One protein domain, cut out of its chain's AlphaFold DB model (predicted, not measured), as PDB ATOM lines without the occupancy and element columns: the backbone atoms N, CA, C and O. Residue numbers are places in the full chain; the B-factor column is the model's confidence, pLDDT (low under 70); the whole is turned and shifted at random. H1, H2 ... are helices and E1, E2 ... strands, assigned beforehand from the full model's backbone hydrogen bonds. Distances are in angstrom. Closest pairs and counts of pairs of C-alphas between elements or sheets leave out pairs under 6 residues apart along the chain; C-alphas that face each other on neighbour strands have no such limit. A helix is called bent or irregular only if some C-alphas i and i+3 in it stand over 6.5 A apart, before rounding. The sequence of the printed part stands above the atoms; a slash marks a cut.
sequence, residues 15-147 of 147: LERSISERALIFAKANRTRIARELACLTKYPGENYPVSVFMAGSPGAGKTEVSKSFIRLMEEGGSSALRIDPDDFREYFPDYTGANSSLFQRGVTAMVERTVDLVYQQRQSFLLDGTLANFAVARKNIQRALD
ATOM      1  N   LEU A  15     328.847 520.722 422.828       95.69
ATOM      2  CA  LEU A  15     329.945 521.618 423.182       95.69
ATOM      3  C   LEU A  15     330.443 521.358 424.609       95.69
ATOM      4  O   LEU A  15     331.646 521.192 424.811       95.69
ATOM      5  N   GLU A  16     329.538 521.265 425.581       96.69
ATOM      6  CA  GLU A  16     329.870 520.966 426.981       96.69
ATOM      7  C   GLU A  16     330.535 519.601 427.135       96.69
ATOM      8  O   GLU A  16     331.534 519.471 427.847       96.69
ATOM      9  N   ARG A  17     330.048 518.594 426.399       96.06
ATOM     10  CA  ARG A  17     330.685 517.275 426.341       96.06
ATOM     11  C   ARG A  17     332.118 517.382 425.826       96.06
ATOM     12  O   ARG A  17     333.027 516.836 426.446       96.06
ATOM     13  N   SER A  18     332.327 518.133 424.746       97.19
ATOM     14  CA  SER A  18     333.657 518.356 424.175       97.19
ATOM     15  C   SER A  18     334.598 519.075 425.154       97.19
ATOM     16  O   SER A  18     335.759 518.685 425.284       97.19
ATOM     17  N   ILE A  19     334.106 520.079 425.892       97.94
ATOM     18  CA  ILE A  19     334.865 520.763 426.956       97.94
ATOM     19  C   ILE A  19     335.249 519.771 428.062       97.94
ATOM     20  O   ILE A  19     336.422 519.668 428.424       97.94
ATOM     21  N   SER A  20     334.286 518.992 428.562       97.31
ATOM     22  CA  SER A  20     334.524 518.005 429.624       97.31
ATOM     23  C   SER A  20     335.536 516.926 429.206       97.31
ATOM     24  O   SER A  20     336.394 516.515 429.992       97.31
ATOM     25  N   GLU A  21     335.492 516.486 427.946       97.81
ATOM     26  CA  GLU A  21     336.453 515.531 427.386       97.81
ATOM     27  C   GLU A  21     337.866 516.112 427.291       97.81
ATOM     28  O   GLU A  21     338.818 515.467 427.745       97.81
ATOM     29  N   ARG A  22     338.016 517.340 426.776       98.19
ATOM     30  CA  ARG A  22     339.318 518.028 426.741       98.19
ATOM     31  C   ARG A  22     339.889 518.227 428.141       98.19
ATOM     32  O   ARG A  22     341.076 517.972 428.343       98.19
ATOM     33  N   ALA A  23     339.054 518.594 429.114       98.12
ATOM     34  CA  ALA A  23     339.461 518.709 430.510       98.12
ATOM     35  C   ALA A  23     340.003 517.378 431.053       98.12
ATOM     36  O   ALA A  23     341.066 517.339 431.673       98.12
ATOM     37  N   LEU A  24     339.335 516.256 430.776       98.00
ATOM     38  CA  LEU A  24     339.822 514.945 431.205       98.00
ATOM     39  C   LEU A  24     341.147 514.555 430.529       98.00
ATOM     40  O   LEU A  24     342.026 513.996 431.191       98.00
ATOM     41  N   ILE A  25     341.305 514.836 429.232       98.50
ATOM     42  CA  ILE A  25     342.558 514.592 428.500       98.50
ATOM     43  C   ILE A  25     343.694 515.411 429.119       98.50
ATOM     44  O   ILE A  25     344.740 514.852 429.465       98.50
ATOM     45  N   PHE A  26     343.463 516.706 429.338       98.56
ATOM     46  CA  PHE A  26     344.416 517.599 429.987       98.56
ATOM     47  C   PHE A  26     344.809 517.090 431.380       98.56
ATOM     48  O   PHE A  26     346.001 516.975 431.677       98.56
ATOM     49  N   ALA A  27     343.825 516.728 432.209       98.25
ATOM     50  CA  ALA A  27     344.053 516.207 433.551       98.25
ATOM     51  C   ALA A  27     344.928 514.949 433.519       98.25
ATOM     52  O   ALA A  27     345.913 514.862 434.246       98.25
ATOM     53  N   LYS A  28     344.633 513.981 432.645       97.75
ATOM     54  CA  LYS A  28     345.435 512.751 432.526       97.75
ATOM     55  C   LYS A  28     346.883 513.031 432.126       97.75
ATOM     56  O   LYS A  28     347.779 512.395 432.681       97.75
ATOM     57  N   ALA A  29     347.100 513.973 431.211       98.38
ATOM     58  CA  ALA A  29     348.433 514.356 430.755       98.38
ATOM     59  C   ALA A  29     349.236 515.127 431.821       98.38
ATOM     60  O   ALA A  29     350.452 514.973 431.900       98.38
ATOM     61  N   ASN A  30     348.572 515.925 432.669       98.50
ATOM     62  CA  ASN A  30     349.243 516.867 433.572       98.50
ATOM     63  C   ASN A  30     349.219 516.485 435.058       98.50
ATOM     64  O   ASN A  30     350.063 516.970 435.811       98.50
ATOM     65  N   ARG A  31     348.308 515.606 435.497       98.06
ATOM     66  CA  ARG A  31     348.063 515.305 436.922       98.06
ATOM     67  C   ARG A  31     349.315 514.951 437.717       98.06
ATOM     68  O   ARG A  31     349.432 515.353 438.862       98.06
ATOM     69  N   THR A  32     350.267 514.227 437.126       98.12
ATOM     70  CA  THR A  32     351.510 513.856 437.823       98.12
ATOM     71  C   THR A  32     352.437 515.055 438.024       98.12
ATOM     72  O   THR A  32     353.074 515.151 439.067       98.12
ATOM     73  N   ARG A  33     352.525 515.962 437.042       98.38
ATOM     74  CA  ARG A  33     353.317 517.193 437.161       98.38
ATOM     75  C   ARG A  33     352.694 518.115 438.211       98.38
ATOM     76  O   ARG A  33     353.379 518.484 439.154       98.38
ATOM     77  N   ILE A  34     351.391 518.378 438.092       98.25
ATOM     78  CA  ILE A  34     350.634 519.232 439.022       98.25
ATOM     79  C   ILE A  34     350.713 518.685 440.454       98.25
ATOM     80  O   ILE A  34     351.026 519.426 441.378       98.25
ATOM     81  N   ALA A  35     350.523 517.373 440.644       98.00
ATOM     82  CA  ALA A  35     350.647 516.751 441.961       98.00
ATOM     83  C   ALA A  35     352.027 516.988 442.593       98.00
ATOM     84  O   ALA A  35     352.099 517.284 443.778       98.00
ATOM     85  N   ARG A  36     353.120 516.891 441.821       97.81
ATOM     86  CA  ARG A  36     354.486 517.130 442.327       97.81
ATOM     87  C   ARG A  36     354.739 518.590 442.689       97.81
ATOM     88  O   ARG A  36     355.467 518.848 443.640       97.81
ATOM     89  N   GLU A  37     354.168 519.518 441.927       97.19
ATOM     90  CA  GLU A  37     354.258 520.954 442.212       97.19
ATOM     91  C   GLU A  37     353.533 521.298 443.520       97.19
ATOM     92  O   GLU A  37     354.077 522.021 444.351       97.19
ATOM     93  N   LEU A  38     352.342 520.728 443.733       96.94
ATOM     94  CA  LEU A  38     351.548 520.938 444.946       96.94
ATOM     95  C   LEU A  38     352.149 520.228 446.171       96.94
ATOM     96  O   LEU A  38     352.340 520.849 447.214       96.94
ATOM     97  N   ALA A  39     352.494 518.946 446.040       96.50
ATOM     98  CA  ALA A  39     353.031 518.089 447.102       96.50
ATOM     99  C   ALA A  39     354.567 518.162 447.202       96.50
ATOM    100  O   ALA A  39     355.270 517.161 447.351       96.50
ATOM    101  N   CYS A  40     355.122 519.364 447.066       95.88
ATOM    102  CA  CYS A  40     356.564 519.557 447.030       95.88
ATOM    103  C   CYS A  40     357.223 519.183 448.371       95.88
ATOM    104  O   CYS A  40     356.915 519.784 449.399       95.88
ATOM    105  N   LEU A  41     358.183 518.249 448.357       95.12
ATOM    106  CA  LEU A  41     358.865 517.745 449.563       95.12
ATOM    107  C   LEU A  41     359.670 518.803 450.328       95.12
ATOM    108  O   LEU A  41     359.924 518.632 451.514       95.12
ATOM    109  N   THR A  42     360.091 519.884 449.668       94.00
ATOM    110  CA  THR A  42     360.788 520.988 450.349       94.00
ATOM    111  C   THR A  42     359.829 521.853 451.160       94.00
ATOM    112  O   THR A  42     360.248 522.458 452.140       94.00
ATOM    113  N   LYS A  43     358.554 521.916 450.753       92.62
ATOM    114  CA  LYS A  43     357.505 522.683 451.434       92.62
ATOM    115  C   LYS A  43     356.748 521.831 452.452       92.62
ATOM    116  O   LYS A  43     356.416 522.319 453.522       92.62
ATOM    117  N   TYR A  44     356.495 520.573 452.103       94.75
ATOM    118  CA  TYR A  44     355.797 519.590 452.922       94.75
ATOM    119  C   TYR A  44     356.703 518.357 453.046       94.75
ATOM    120  O   TYR A  44     356.649 517.474 452.189       94.75
ATOM    121  N   PRO A  45     357.614 518.299 454.026       93.88
ATOM    122  CA  PRO A  45     358.451 517.122 454.219       93.88
ATOM    123  C   PRO A  45     357.607 515.899 454.608       93.88
ATOM    124  O   PRO A  45     356.524 516.023 455.173       93.88
ATOM    125  N   GLY A  46     358.112 514.705 454.297       95.12
ATOM    126  CA  GLY A  46     357.509 513.461 454.773       95.12
ATOM    127  C   GLY A  46     357.708 513.280 456.280       95.12
ATOM    128  O   GLY A  46     358.744 513.655 456.830       95.12
ATOM    129  N   GLU A  47     356.732 512.662 456.937       91.94
ATOM    130  CA  GLU A  47     356.671 512.494 458.386       91.94
ATOM    131  C   GLU A  47     356.673 511.015 458.793       91.94
ATOM    132  O   GLU A  47     356.207 510.127 458.073       91.94
ATOM    133  N   ASN A  48     357.175 510.733 460.000       91.38
ATOM    134  CA  ASN A  48     357.101 509.387 460.577       91.38
ATOM    135  C   ASN A  48     355.675 509.002 460.992       91.38
ATOM    136  O   ASN A  48     355.353 507.816 461.008       91.38
ATOM    137  N   TYR A  49     354.837 509.987 461.302       90.19
ATOM    138  CA  TYR A  49     353.456 509.795 461.737       90.19
ATOM    139  C   TYR A  49     352.552 510.802 461.009       90.19
ATOM    140  O   TYR A  49     352.093 511.755 461.634       90.19
ATOM    141  N   PRO A  50     352.343 510.639 459.687       92.25
ATOM    142  CA  PRO A  50     351.579 511.601 458.904       92.25
ATOM    143  C   PRO A  50     350.115 511.632 459.335       92.25
ATOM    144  O   PRO A  50     349.505 510.595 459.606       92.25
ATOM    145  N   VAL A  51     349.531 512.826 459.341       91.00
ATOM    146  CA  VAL A  51     348.129 513.045 459.702       91.00
ATOM    147  C   VAL A  51     347.307 513.317 458.446       91.00
ATOM    148  O   VAL A  51     347.616 514.211 457.661       91.00
ATOM    149  N   SER A  52     346.227 512.555 458.269       92.62
ATOM    150  CA  SER A  52     345.242 512.774 457.204       92.62
ATOM    151  C   SER A  52     343.956 513.348 457.792       92.62
ATOM    152  O   SER A  52     343.296 512.689 458.597       92.62
ATOM    153  N   VAL A  53     343.571 514.554 457.378       91.56
ATOM    154  CA  VAL A  53     342.310 515.194 457.774       91.56
ATOM    155  C   VAL A  53     341.360 515.218 456.584       91.56
ATOM    156  O   VAL A  53     341.684 515.742 455.524       91.56
ATOM    157  N   PHE A  54     340.156 514.678 456.753       90.44
ATOM    158  CA  PHE A  54     339.118 514.701 455.725       90.44
ATOM    159  C   PHE A  54     337.954 515.559 456.194       90.44
ATOM    160  O   PHE A  54     337.344 515.271 457.223       90.44
ATOM    161  N   MET A  55     337.627 516.598 455.434       90.88
ATOM    162  CA  MET A  55     336.468 517.427 455.736       90.88
ATOM    163  C   MET A  55     335.192 516.838 455.144       90.88
ATOM    164  O   MET A  55     335.201 516.205 454.087       90.88
ATOM    165  N   ALA A  56     334.085 517.065 455.847       88.56
ATOM    166  CA  ALA A  56     332.749 516.658 455.444       88.56
ATOM    167  C   ALA A  56     331.786 517.837 455.567       88.56
ATOM    168  O   ALA A  56     331.929 518.675 456.458       88.56
ATOM    169  N   GLY A  57     330.773 517.875 454.703       84.12
ATOM    170  CA  GLY A  57     329.664 518.826 454.807       84.12
ATOM    171  C   GLY A  57     329.186 519.334 453.453       84.12
ATOM    172  O   GLY A  57     329.929 519.325 452.467       84.12
ATOM    173  N   SER A  58     327.945 519.814 453.399       83.31
ATOM    174  CA  SER A  58     327.323 520.315 452.171       83.31
ATOM    175  C   SER A  58     328.063 521.530 451.589       83.31
ATOM    176  O   SER A  58     328.741 522.256 452.328       83.31
ATOM    177  N   PRO A  59     327.966 521.785 450.272       81.81
ATOM    178  CA  PRO A  59     328.389 523.059 449.692       81.81
ATOM    179  C   PRO A  59     327.801 524.248 450.471       81.81
ATOM    180  O   PRO A  59     326.673 524.173 450.952       81.81
ATOM    181  N   GLY A  60     328.584 525.314 450.656       80.94
ATOM    182  CA  GLY A  60     328.164 526.499 451.418       80.94
ATOM    183  C   GLY A  60     328.201 526.369 452.950       80.94
ATOM    184  O   GLY A  60     327.930 527.346 453.634       80.94
ATOM    185  N   ALA A  61     328.587 525.219 453.516       85.81
ATOM    186  CA  ALA A  61     328.661 525.022 454.973       85.81
ATOM    187  C   ALA A  61     329.837 525.742 455.682       85.81
ATOM    188  O   ALA A  61     330.079 525.484 456.856       85.81
ATOM    189  N   GLY A  62     330.603 526.590 454.983       83.75
ATOM    190  CA  GLY A  62     331.742 527.322 455.565       83.75
ATOM    191  C   GLY A  62     332.995 526.476 455.842       83.75
ATOM    192  O   GLY A  62     333.793 526.790 456.723       83.75
ATOM    193  N   LYS A  63     333.165 525.351 455.129       88.50
ATOM    194  CA  LYS A  63     334.311 524.436 455.310       88.50
ATOM    195  C   LYS A  63     335.639 525.081 454.913       88.50
ATOM    196  O   LYS A  63     336.639 524.879 455.590       88.50
ATOM    197  N   THR A  64     335.626 525.897 453.865       85.94
ATOM    198  CA  THR A  64     336.803 526.584 453.327       85.94
ATOM    199  C   THR A  64     337.460 527.511 454.352       85.94
ATOM    200  O   THR A  64     338.684 527.587 454.444       85.94
ATOM    201  N   GLU A  65     336.672 528.219 455.156       87.38
ATOM    202  CA  GLU A  65     337.162 529.111 456.207       87.38
ATOM    203  C   GLU A  65     337.784 528.317 457.361       87.38
ATOM    204  O   GLU A  65     338.855 528.672 457.870       87.38
ATOM    205  N   VAL A  66     337.142 527.206 457.737       89.38
ATOM    206  CA  VAL A  66     337.628 526.291 458.777       89.38
ATOM    207  C   VAL A  66     338.925 525.618 458.337       89.38
ATOM    208  O   VAL A  66     339.882 525.580 459.106       89.38
ATOM    209  N   SER A  67     339.002 525.146 457.093       90.31
ATOM    210  CA  SER A  67     340.177 524.458 456.557       90.31
ATOM    211  C   SER A  67     341.399 525.368 456.493       90.31
ATOM    212  O   SER A  67     342.484 524.983 456.927       90.31
ATOM    213  N   LYS A  68     341.224 526.611 456.030       89.19
ATOM    214  CA  LYS A  68     342.286 527.626 456.012       89.19
ATOM    215  C   LYS A  68     342.770 527.964 457.421       89.19
ATOM    216  O   LYS A  68     343.974 528.062 457.637       89.19
ATOM    217  N   SER A  69     341.849 528.125 458.370       89.25
ATOM    218  CA  SER A  69     342.189 528.409 459.769       89.25
ATOM    219  C   SER A  69     342.944 527.247 460.414       89.25
ATOM    220  O   SER A  69     343.945 527.463 461.089       89.25
ATOM    221  N   PHE A  70     342.517 526.011 460.153       88.69
ATOM    222  CA  PHE A  70     343.165 524.811 460.675       88.69
ATOM    223  C   PHE A  70     344.612 524.666 460.189       88.69
ATOM    224  O   PHE A  70     345.501 524.407 460.993       88.69
ATOM    225  N   ILE A  71     344.870 524.903 458.898       90.38
ATOM    226  CA  ILE A  71     346.233 524.865 458.344       90.38
ATOM    227  C   ILE A  71     347.132 525.913 459.004       90.38
ATOM    228  O   ILE A  71     348.245 525.582 459.399       90.38
ATOM    229  N   ARG A  72     346.639 527.143 459.195       88.56
ATOM    230  CA  ARG A  72     347.404 528.198 459.882       88.56
ATOM    231  C   ARG A  72     347.778 527.799 461.306       88.56
ATOM    232  O   ARG A  72     348.920 527.983 461.701       88.56
ATOM    233  N   LEU A  73     346.846 527.197 462.047       88.00
ATOM    234  CA  LEU A  73     347.111 526.705 463.402       88.00
ATOM    235  C   LEU A  73     348.172 525.594 463.419       88.00
ATOM    236  O   LEU A  73     349.009 525.564 464.319       88.00
ATOM    237  N   MET A  74     348.162 524.692 462.432       85.81
ATOM    238  CA  MET A  74     349.216 523.679 462.297       85.81
ATOM    239  C   MET A  74     350.579 524.323 462.029       85.81
ATOM    240  O   MET A  74     351.556 523.964 462.688       85.81
ATOM    241  N   GLU A  75     350.629 525.294 461.111       87.31
ATOM    242  CA  GLU A  75     351.849 526.022 460.743       87.31
ATOM    243  C   GLU A  75     352.421 526.812 461.930       87.31
ATOM    244  O   GLU A  75     353.621 526.740 462.195       87.31
ATOM    245  N   GLU A  76     351.572 527.496 462.701       88.19
ATOM    246  CA  GLU A  76     351.947 528.184 463.947       88.19
ATOM    247  C   GLU A  76     352.489 527.213 465.009       88.19
ATOM    248  O   GLU A  76     353.400 527.555 465.763       88.19
ATOM    249  N   GLY A  77     351.974 525.981 465.035       82.38
ATOM    250  CA  GLY A  77     352.464 524.884 465.872       82.38
ATOM    251  C   GLY A  77     353.732 524.194 465.348       82.38
ATOM    252  O   GLY A  77     354.166 523.207 465.940       82.38
ATOM    253  N   GLY A  78     354.323 524.672 464.247       81.69
ATOM    254  CA  GLY A  78     355.544 524.121 463.652       81.69
ATOM    255  C   GLY A  78     355.333 522.879 462.778       81.69
ATOM    256  O   GLY A  78     356.303 522.200 462.449       81.69
ATOM    257  N   SER A  79     354.089 522.568 462.406       83.19
ATOM    258  CA  SER A  79     353.737 521.456 461.515       83.19
ATOM    259  C   SER A  79     353.248 521.978 460.165       83.19
ATOM    260  O   SER A  79     352.550 522.981 460.096       83.19
ATOM    261  N   SER A  80     353.558 521.289 459.071       87.38
ATOM    262  CA  SER A  80     353.084 521.670 457.736       87.38
ATOM    263  C   SER A  80     352.170 520.592 457.173       87.38
ATOM    264  O   SER A  80     352.569 519.434 457.115       87.38
ATOM    265  N   ALA A  81     350.988 520.967 456.689       92.00
ATOM    266  CA  ALA A  81     350.097 520.049 455.988       92.00
ATOM    267  C   ALA A  81     349.682 520.623 454.634       92.00
ATOM    268  O   ALA A  81     349.407 521.819 454.498       92.00
ATOM    269  N   LEU A  82     349.610 519.764 453.617       94.94
ATOM    270  CA  LEU A  82     349.083 520.163 452.319       94.94
ATOM    271  C   LEU A  82     347.554 520.251 452.389       94.94
ATOM    272  O   LEU A  82     346.882 519.249 452.623       94.94
ATOM    273  N   ARG A  83     346.989 521.431 452.124       94.69
ATOM    274  CA  ARG A  83     345.552 521.574 451.857       94.69
ATOM    275  C   ARG A  83     345.261 521.188 450.411       94.69
ATOM    276  O   ARG A  83     345.816 521.776 449.489       94.69
ATOM    277  N   ILE A  84     344.372 520.223 450.226       95.00
ATOM    278  CA  ILE A  84     343.874 519.768 448.932       95.00
ATOM    279  C   ILE A  84     342.403 520.165 448.863       95.00
ATOM    280  O   ILE A  84     341.556 519.537 449.491       95.00
ATOM    281  N   ASP A  85     342.098 521.214 448.109       92.69
ATOM    282  CA  ASP A  85     340.729 521.626 447.807       92.69
ATOM    283  C   ASP A  85     340.441 521.295 446.335       92.69
ATOM    284  O   ASP A  85     341.136 521.816 445.462       92.69
ATOM    285  N   PRO A  86     339.477 520.408 446.019       91.44
ATOM    286  CA  PRO A  86     339.112 520.099 444.638       91.44
ATOM    287  C   PRO A  86     338.757 521.331 443.796       91.44
ATOM    288  O   PRO A  86     338.942 521.301 442.578       91.44
ATOM    289  N   ASP A  87     338.267 522.405 444.413       89.75
ATOM    290  CA  ASP A  87     337.882 523.617 443.697       89.75
ATOM    291  C   ASP A  87     339.111 524.375 443.168       89.75
ATOM    292  O   ASP A  87     339.079 524.850 442.030       89.75
ATOM    293  N   ASP A  88     340.232 524.361 443.903       93.31
ATOM    294  CA  ASP A  88     341.504 524.985 443.497       93.31
ATOM    295  C   ASP A  88     342.068 524.353 442.206       93.31
ATOM    296  O   ASP A  88     342.814 524.977 441.451       93.31
ATOM    297  N   PHE A  89     341.689 523.108 441.898       96.00
ATOM    298  CA  PHE A  89     342.146 522.409 440.698       96.00
ATOM    299  C   PHE A  89     341.484 522.904 439.404       96.00
ATOM    300  O   PHE A  89     341.977 522.587 438.317       96.00
ATOM    301  N   ARG A  90     340.369 523.643 439.485       95.50
ATOM    302  CA  ARG A  90     339.655 524.115 438.286       95.50
ATOM    303  C   ARG A  90     340.456 525.158 437.509       95.50
ATOM    304  O   ARG A  90     340.422 525.153 436.284       95.50
ATOM    305  N   GLU A  91     341.250 525.957 438.216       96.75
ATOM    306  CA  GLU A  91     342.098 527.019 437.655       96.75
ATOM    307  C   GLU A  91     343.179 526.498 436.690       96.75
ATOM    308  O   GLU A  91     343.722 527.250 435.886       96.75
ATOM    309  N   TYR A  92     343.492 525.195 436.714       97.62
ATOM    310  CA  TYR A  92     344.437 524.604 435.761       97.62
ATOM    311  C   TYR A  92     343.842 524.378 434.367       97.62
ATOM    312  O   TYR A  92     344.600 524.133 433.425       97.62
ATOM    313  N   PHE A  93     342.514 524.384 434.218       97.88
ATOM    314  CA  PHE A  93     341.880 524.086 432.938       97.88
ATOM    315  C   PHE A  93     341.735 525.346 432.079       97.88
ATOM    316  O   PHE A  93     341.064 526.281 432.501       97.88
ATOM    317  N   PRO A  94     342.252 525.352 430.835       95.75
ATOM    318  CA  PRO A  94     342.167 526.529 429.965       95.75
ATOM    319  C   PRO A  94     340.738 526.994 429.652       95.75
ATOM    320  O   PRO A  94     340.508 528.183 429.467       95.75
ATOM    321  N   ASP A  95     339.785 526.059 429.591       96.94
ATOM    322  CA  ASP A  95     338.381 526.333 429.252       96.94
ATOM    323  C   ASP A  95     337.529 526.720 430.489       96.94
ATOM    324  O   ASP A  95     336.310 526.878 430.376       96.94
ATOM    325  N   TYR A  96     338.123 526.811 431.686       97.62
ATOM    326  CA  TYR A  96     337.390 527.144 432.910       97.62
ATOM    327  C   TYR A  96     337.104 528.646 432.995       97.62
ATOM    328  O   TYR A  96     337.992 529.476 432.829       97.62
ATOM    329  N   THR A  97     335.845 528.995 433.266       96.44
ATOM    330  CA  THR A  97     335.367 530.389 433.303       96.44
ATOM    331  C   THR A  97     334.705 530.760 434.631       96.44
ATOM    332  O   THR A  97     334.051 531.796 434.733       96.44
ATOM    333  N   GLY A  98     334.796 529.900 435.650       93.81
ATOM    334  CA  GLY A  98     334.066 530.046 436.914       93.81
ATOM    335  C   GLY A  98     332.619 529.549 436.834       93.81
ATOM    336  O   GLY A  98     332.185 528.742 437.657       93.81
ATOM    337  N   ALA A  99     331.883 529.964 435.802       93.38
ATOM    338  CA  ALA A  99     330.462 529.640 435.637       93.38
ATOM    339  C   ALA A  99     330.195 528.185 435.207       93.38
ATOM    340  O   ALA A  99     329.106 527.664 435.417       93.38
ATOM    341  N   ASN A 100     331.187 527.510 434.625       95.06
ATOM    342  CA  ASN A 100     331.057 526.181 434.021       95.06
ATOM    343  C   ASN A 100     331.697 525.056 434.862       95.06
ATOM    344  O   ASN A 100     332.121 524.029 434.330       95.06
ATOM    345  N   SER A 101     331.765 525.240 436.184       92.94
ATOM    346  CA  SER A 101     332.441 524.338 437.134       92.94
ATOM    347  C   SER A 101     332.049 522.857 437.005       92.94
ATOM    348  O   SER A 101     332.906 521.980 437.144       92.94
ATOM    349  N   SER A 102     330.779 522.563 436.707       93.31
ATOM    350  CA  SER A 102     330.252 521.193 436.585       93.31
ATOM    351  C   SER A 102     330.949 520.372 435.491       93.31
ATOM    352  O   SER A 102     331.137 519.164 435.654       93.31
ATOM    353  N   LEU A 103     331.423 521.016 434.417       96.31
ATOM    354  CA  LEU A 103     332.047 520.343 433.270       96.31
ATOM    355  C   LEU A 103     333.411 519.720 433.607       96.31
ATOM    356  O   LEU A 103     333.841 518.764 432.952       96.31
ATOM    357  N   PHE A 104     334.083 520.223 434.647       96.44
ATOM    358  CA  PHE A 104     335.460 519.857 434.995       96.44
ATOM    359  C   PHE A 104     335.557 518.774 436.066       96.44
ATOM    360  O   PHE A 104     336.654 518.281 436.331       96.44
ATOM    361  N   GLN A 105     334.435 518.345 436.653       92.50
ATOM    362  CA  GLN A 105     334.422 517.443 437.810       92.50
ATOM    363  C   GLN A 105     335.235 516.157 437.589       92.50
ATOM    364  O   GLN A 105     335.956 515.700 438.480       92.50
ATOM    365  N   ARG A 106     335.166 515.582 436.381       94.06
ATOM    366  CA  ARG A 106     335.925 514.375 436.013       94.06
ATOM    367  C   ARG A 106     337.432 514.634 435.974       94.06
ATOM    368  O   ARG A 106     338.207 513.811 436.456       94.06
ATOM    369  N   GLY A 107     337.841 515.767 435.406       96.31
ATOM    370  CA  GLY A 107     339.240 516.181 435.346       96.31
ATOM    371  C   GLY A 107     339.797 516.499 436.735       96.31
ATOM    372  O   GLY A 107     340.854 515.986 437.093       96.31
ATOM    373  N   VAL A 108     339.055 517.275 437.533       96.19
ATOM    374  CA  VAL A 108     339.386 517.591 438.933       96.19
ATOM    375  C   VAL A 108     339.594 516.311 439.733       96.19
ATOM    376  O   VAL A 108     340.648 516.135 440.337       96.19
ATOM    377  N   THR A 109     338.639 515.376 439.672       92.94
ATOM    378  CA  THR A 109     338.728 514.094 440.390       92.94
ATOM    379  C   THR A 109     340.015 513.347 440.033       92.94
ATOM    380  O   THR A 109     340.745 512.920 440.922       92.94
ATOM    381  N   ALA A 110     340.352 513.258 438.741       94.88
ATOM    382  CA  ALA A 110     341.560 512.570 438.288       94.88
ATOM    383  C   ALA A 110     342.868 513.222 438.778       94.88
ATOM    384  O   ALA A 110     343.872 512.518 438.932       94.88
ATOM    385  N   MET A 111     342.883 514.543 438.985       97.38
ATOM    386  CA  MET A 111     344.034 515.264 439.539       97.38
ATOM    387  C   MET A 111     344.108 515.118 441.059       97.38
ATOM    388  O   MET A 111     345.172 514.774 441.565       97.38
ATOM    389  N   VAL A 112     342.986 515.278 441.768       95.50
ATOM    390  CA  VAL A 112     342.902 515.087 443.225       95.50
ATOM    391  C   VAL A 112     343.335 513.677 443.612       95.50
ATOM    392  O   VAL A 112     344.189 513.534 444.481       95.50
ATOM    393  N   GLU A 113     342.828 512.637 442.939       93.25
ATOM    394  CA  GLU A 113     343.238 511.251 443.206       93.25
ATOM    395  C   GLU A 113     344.751 511.075 443.055       93.25
ATOM    396  O   GLU A 113     345.396 510.507 443.930       93.25
ATOM    397  N   ARG A 114     345.346 511.617 441.984       96.56
ATOM    398  CA  ARG A 114     346.792 511.498 441.761       96.56
ATOM    399  C   ARG A 114     347.612 512.244 442.815       96.56
ATOM    400  O   ARG A 114     348.687 511.756 443.171       96.56
ATOM    401  N   THR A 115     347.136 513.404 443.265       97.38
ATOM    402  CA  THR A 115     347.756 514.183 444.344       97.38
ATOM    403  C   THR A 115     347.681 513.418 445.658       97.38
ATOM    404  O   THR A 115     348.710 513.233 446.297       97.38
ATOM    405  N   VAL A 116     346.509 512.879 446.002       95.12
ATOM    406  CA  VAL A 116     346.310 512.030 447.186       95.12
ATOM    407  C   VAL A 116     347.212 510.785 447.132       95.12
ATOM    408  O   VAL A 116     347.858 510.438 448.114       95.12
ATOM    409  N   ASP A 117     347.352 510.144 445.968       94.56
ATOM    410  CA  ASP A 117     348.290 509.026 445.796       94.56
ATOM    411  C   ASP A 117     349.735 509.423 446.113       94.56
ATOM    412  O   ASP A 117     350.479 508.643 446.707       94.56
ATOM    413  N   LEU A 118     350.148 510.615 445.678       97.25
ATOM    414  CA  LEU A 118     351.513 511.088 445.854       97.25
ATOM    415  C   LEU A 118     351.807 511.453 447.314       97.25
ATOM    416  O   LEU A 118     352.850 511.041 447.814       97.25
ATOM    417  N   VAL A 119     350.891 512.144 448.005       96.19
ATOM    418  CA  VAL A 119     351.087 512.510 449.423       96.19
ATOM    419  C   VAL A 119     351.195 511.275 450.315       96.19
ATOM    420  O   VAL A 119     352.030 511.255 451.215       96.19
ATOM    421  N   TYR A 120     350.448 510.204 450.017       94.81
ATOM    422  CA  TYR A 120     350.610 508.926 450.716       94.81
ATOM    423  C   TYR A 120     351.988 508.310 450.471       94.81
ATOM    424  O   TYR A 120     352.676 507.944 451.420       94.81
ATOM    425  N   GLN A 121     352.431 508.247 449.211       95.19
ATOM    426  CA  GLN A 121     353.762 507.730 448.859       95.19
ATOM    427  C   GLN A 121     354.890 508.517 449.537       95.19
ATOM    428  O   GLN A 121     355.917 507.948 449.898       95.19
ATOM    429  N   GLN A 122     354.698 509.825 449.701       96.50
ATOM    430  CA  GLN A 122     355.654 510.735 450.324       96.50
ATOM    431  C   GLN A 122     355.497 510.838 451.845       96.50
ATOM    432  O   GLN A 122     356.310 511.505 452.481       96.50
ATOM    433  N   ARG A 123     354.494 510.166 452.428       95.44
ATOM    434  CA  ARG A 123     354.159 510.209 453.859       95.44
ATOM    435  C   ARG A 123     353.966 511.637 454.375       95.44
ATOM    436  O   ARG A 123     354.469 511.983 455.436       95.44
ATOM    437  N   GLN A 124     353.283 512.481 453.611       95.62
ATOM    438  CA  GLN A 124     353.011 513.868 453.993       95.62
ATOM    439  C   GLN A 124     351.683 513.976 454.742       95.62
ATOM    440  O   GLN A 124     350.704 513.320 454.373       95.62
ATOM    441  N   SER A 125     351.624 514.854 455.744       94.75
ATOM    442  CA  SER A 125     350.351 515.267 456.331       94.75
ATOM    443  C   SER A 125     349.538 516.097 455.335       94.75
ATOM    444  O   SER A 125     350.074 516.951 454.619       94.75
ATOM    445  N   PHE A 126     348.225 515.873 455.286       95.06
ATOM    446  CA  PHE A 126     347.337 516.617 454.395       95.06
ATOM    447  C   PHE A 126     345.936 516.804 454.977       95.06
ATOM    448  O   PHE A 126     345.463 516.028 455.807       95.06
ATOM    449  N   LEU A 127     345.253 517.831 454.476       94.69
ATOM    450  CA  LEU A 127     343.832 518.074 454.683       94.69
ATOM    451  C   LEU A 127     343.123 518.055 453.328       94.69
ATOM    452  O   LEU A 127     343.481 518.827 452.444       94.69
ATOM    453  N   LEU A 128     342.103 517.212 453.163       93.19
ATOM    454  CA  LEU A 128     341.237 517.187 451.981       93.19
ATOM    455  C   LEU A 128     339.923 517.929 452.275       93.19
ATOM    456  O   LEU A 128     339.069 517.416 453.004       93.19
ATOM    457  N   ASP A 129     339.759 519.120 451.689       89.50
ATOM    458  CA  ASP A 129     338.585 519.998 451.833       89.50
ATOM    459  C   ASP A 129     337.459 519.559 450.884       89.50
ATOM    460  O   ASP A 129     337.096 520.224 449.918       89.50
ATOM    461  N   GLY A 130     336.974 518.337 451.100       84.25
ATOM    462  CA  GLY A 130     335.897 517.741 450.322       84.25
ATOM    463  C   GLY A 130     334.538 517.835 451.014       84.25
ATOM    464  O   GLY A 130     334.378 518.325 452.130       84.25
ATOM    465  N   THR A 131     333.519 517.300 450.344       79.06
ATOM    466  CA  THR A 131     332.187 517.113 450.940       79.06
ATOM    467  C   THR A 131     332.007 515.734 451.576       79.06
ATOM    468  O   THR A 131     331.027 515.533 452.290       79.06
ATOM    469  N   LEU A 132     332.914 514.780 451.301       76.75
ATOM    470  CA  LEU A 132     332.788 513.347 451.625       76.75
ATOM    471  C   LEU A 132     331.462 512.705 451.153       76.75
ATOM    472  O   LEU A 132     331.067 511.648 451.635       76.75
ATOM    473  N   ALA A 133     330.786 513.307 450.166       72.19
ATOM    474  CA  ALA A 133     329.437 512.907 449.762       72.19
ATOM    475  C   ALA A 133     329.360 511.528 449.078       72.19
ATOM    476  O   ALA A 133     328.332 510.859 449.145       72.19
ATOM    477  N   ASN A 134     330.434 511.080 448.416       76.56
ATOM    478  CA  ASN A 134     330.473 509.757 447.794       76.56
ATOM    479  C   ASN A 134     331.080 508.732 448.758       76.56
ATOM    480  O   ASN A 134     332.298 508.687 448.931       76.56
ATOM    481  N   PHE A 135     330.232 507.870 449.325       75.75
ATOM    482  CA  PHE A 135     330.640 506.851 450.294       75.75
ATOM    483  C   PHE A 135     331.750 505.923 449.778       75.75
ATOM    484  O   PHE A 135     332.691 505.626 450.510       75.75
ATOM    485  N   ALA A 136     331.679 505.473 448.521       74.75
ATOM    486  CA  ALA A 136     332.666 504.545 447.973       74.75
ATOM    487  C   ALA A 136     334.055 505.194 447.859       74.75
ATOM    488  O   ALA A 136     335.054 504.578 448.235       74.75
ATOM    489  N   VAL A 137     334.109 506.445 447.392       75.56
ATOM    490  CA  VAL A 137     335.353 507.228 447.290       75.56
ATOM    491  C   VAL A 137     335.882 507.584 448.679       75.56
ATOM    492  O   VAL A 137     337.062 507.375 448.953       75.56
ATOM    493  N   ALA A 138     335.009 508.053 449.574       80.31
ATOM    494  CA  ALA A 138     335.340 508.370 450.961       80.31
ATOM    495  C   ALA A 138     335.971 507.172 451.678       80.31
ATOM    496  O   ALA A 138     337.082 507.268 452.194       80.31
ATOM    497  N   ARG A 139     335.300 506.014 451.633       83.50
ATOM    498  CA  ARG A 139     335.783 504.771 452.243       83.50
ATOM    499  C   ARG A 139     337.133 504.349 451.672       83.50
ATOM    500  O   ARG A 139     338.018 503.989 452.438       83.50
ATOM    501  N   LYS A 140     337.307 504.407 450.346       83.25
ATOM    502  CA  LYS A 140     338.582 504.073 449.691       83.25
ATOM    503  C   LYS A 140     339.713 504.981 450.180       83.25
ATOM    504  O   LYS A 140     340.785 504.479 450.490       83.25
ATOM    505  N   ASN A 141     339.488 506.291 450.243       77.31
ATOM    506  CA  ASN A 141     340.517 507.240 450.667       77.31
ATOM    507  C   ASN A 141     340.871 507.078 452.150       77.31
ATOM    508  O   ASN A 141     342.046 507.080 452.485       77.31
ATOM    509  N   ILE A 142     339.879 506.867 453.020       84.50
ATOM    510  CA  ILE A 142     340.119 506.635 454.450       84.50
ATOM    511  C   ILE A 142     340.877 505.325 454.673       84.50
ATOM    512  O   ILE A 142     341.845 505.324 455.422       84.50
ATOM    513  N   GLN A 143     340.497 504.230 454.001       86.44
ATOM    514  CA  GLN A 143     341.197 502.947 454.145       86.44
ATOM    515  C   GLN A 143     342.683 503.078 453.802       86.44
ATOM    516  O   GLN A 143     343.535 502.632 454.554       86.44
ATOM    517  N   ARG A 144     342.995 503.785 452.715       83.12
ATOM    518  CA  ARG A 144     344.378 504.034 452.292       83.12
ATOM    519  C   ARG A 144     345.184 504.908 453.249       83.12
ATOM    520  O   ARG A 144     346.397 504.948 453.117       83.12
ATOM    521  N   ALA A 145     344.529 505.641 454.147       81.44
ATOM    522  CA  ALA A 145     345.205 506.392 455.200       81.44
ATOM    523  C   ALA A 145     345.602 505.512 456.395       81.44
ATOM    524  O   ALA A 145     346.397 505.950 457.221       81.44
ATOM    525  N   LEU A 146     344.999 504.325 456.518       82.38
ATOM    526  CA  LEU A 146     345.223 503.382 457.616       82.38
ATOM    527  C   LEU A 146     346.225 502.276 457.257       82.38
ATOM    528  O   LEU A 146     346.766 501.653 458.169       82.38
ATOM    529  N   ASP A 147     346.425 502.035 455.959       76.06
ATOM    530  CA  ASP A 147     347.354 501.047 455.397       76.06
ATOM    531  C   ASP A 147     348.779 501.623 455.270       76.06
ATOM    532  O   ASP A 147     349.743 500.886 455.586       76.06
TER     533      ASP A 147
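AT A GLANCE: This is residues 15 to 147 of the 147 residues of the protein "Zeta toxin" of Pseudomonas sp. 1 R 17 (UniProt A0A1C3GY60). Two long, kinked helices, H1 and H4, run side by side, with a small parallel sheet of three short strands beyond H4. The sheet lies between H4 and H2, H5 sits by its edge strand E1, and short H3 packs on H4. H1 and H4 run along the long axis, and residues 73 to 78, of which 73 to 76 belong to H2, stick out. The 133 printed residues run H1 E1 H2 E2 H3 H4 E3 H5, mostly helix, with sheet order E1 E3 E2. The whole is compact, with a radius of gyration of the C-alphas of 15.0 A, and spans 48 by 31 by 28 A, only just elongated.

HOW THE PARTS SIT: Start at H1, residues 15 to 38; it touches H4, residues 101 to 121, closest at the C-alphas of Leu 24 and Gly 107, 4.4 A apart, at a shallow tilt of 22 degrees, the same way. Next look at E1, residues 52 to 54, parallel to the inner strand E3, residues 126 to 128, at 15 degrees; N 53 and O 126 are 2.9 A apart, within hydrogen-bond range. H2, residues 63 to 76, only grazes the sheet with its residues 67 to 71; the C-alphas of Ile 71 and Arg 83 are 7.3 A apart. That Arg lies in E2, residues 82 to 84, parallel to E3 at 14 degrees, with N 84 and O 127 2.8 A apart, within hydrogen-bond range. E2, H3, H4 and E3 form a strand-helix-strand unit, two parallel neighbour strands with helices between, its crossover right-handed; H3 is residues 88 to 92. E1, H2 and E2 form a split one, with E3 between the strands, also right-handed. H3 touches H4, closest at the C-alphas of Phe 89 and Val 108, 5.8 A. H4 only grazes the sheet with residues 112 to 120. H5, residues 135 to 146, only grazes it with residues 138 to 146, and is close to H4 but not clearly touching, the C-alphas of Tyr 120 and Ala 145 being 7.5 A apart. H2 and H5 have every O i to N i+4 pair within hydrogen-bond range; H1 has 18 of 20, H4 13 of 17, and H3 0 of 1, with 1 of 2 O i to N i+3 pairs.

IN THESE COORDINATES: Find C-alpha 15 at (329.945, 521.618, 423.182); from there H1 runs 30.7 A, with a kink of 61 degrees near residue 30, and is irregular, C-alphas 29 and 32 being 7.7 A apart. E1 covers 6.6 A, H2 20.0 A, E2 6.2 A and H3 8.3 A. H4 runs 29.5 A with a kink of 41 degrees near residue 108, and is irregular, C-alphas 103 and 106 being 7.6 A apart. After E3, 6.6 A, H5 runs 16.7 A to C-alpha 146 at (345.223, 503.382, 457.616).

THE WHOLE: Look for the two farthest C-alphas at Leu 15 and Gly 77, 48.4 A apart. The printed part has no cut, and its one long link is residues 39 to 51. No printed residue is under 70 in pLDDT.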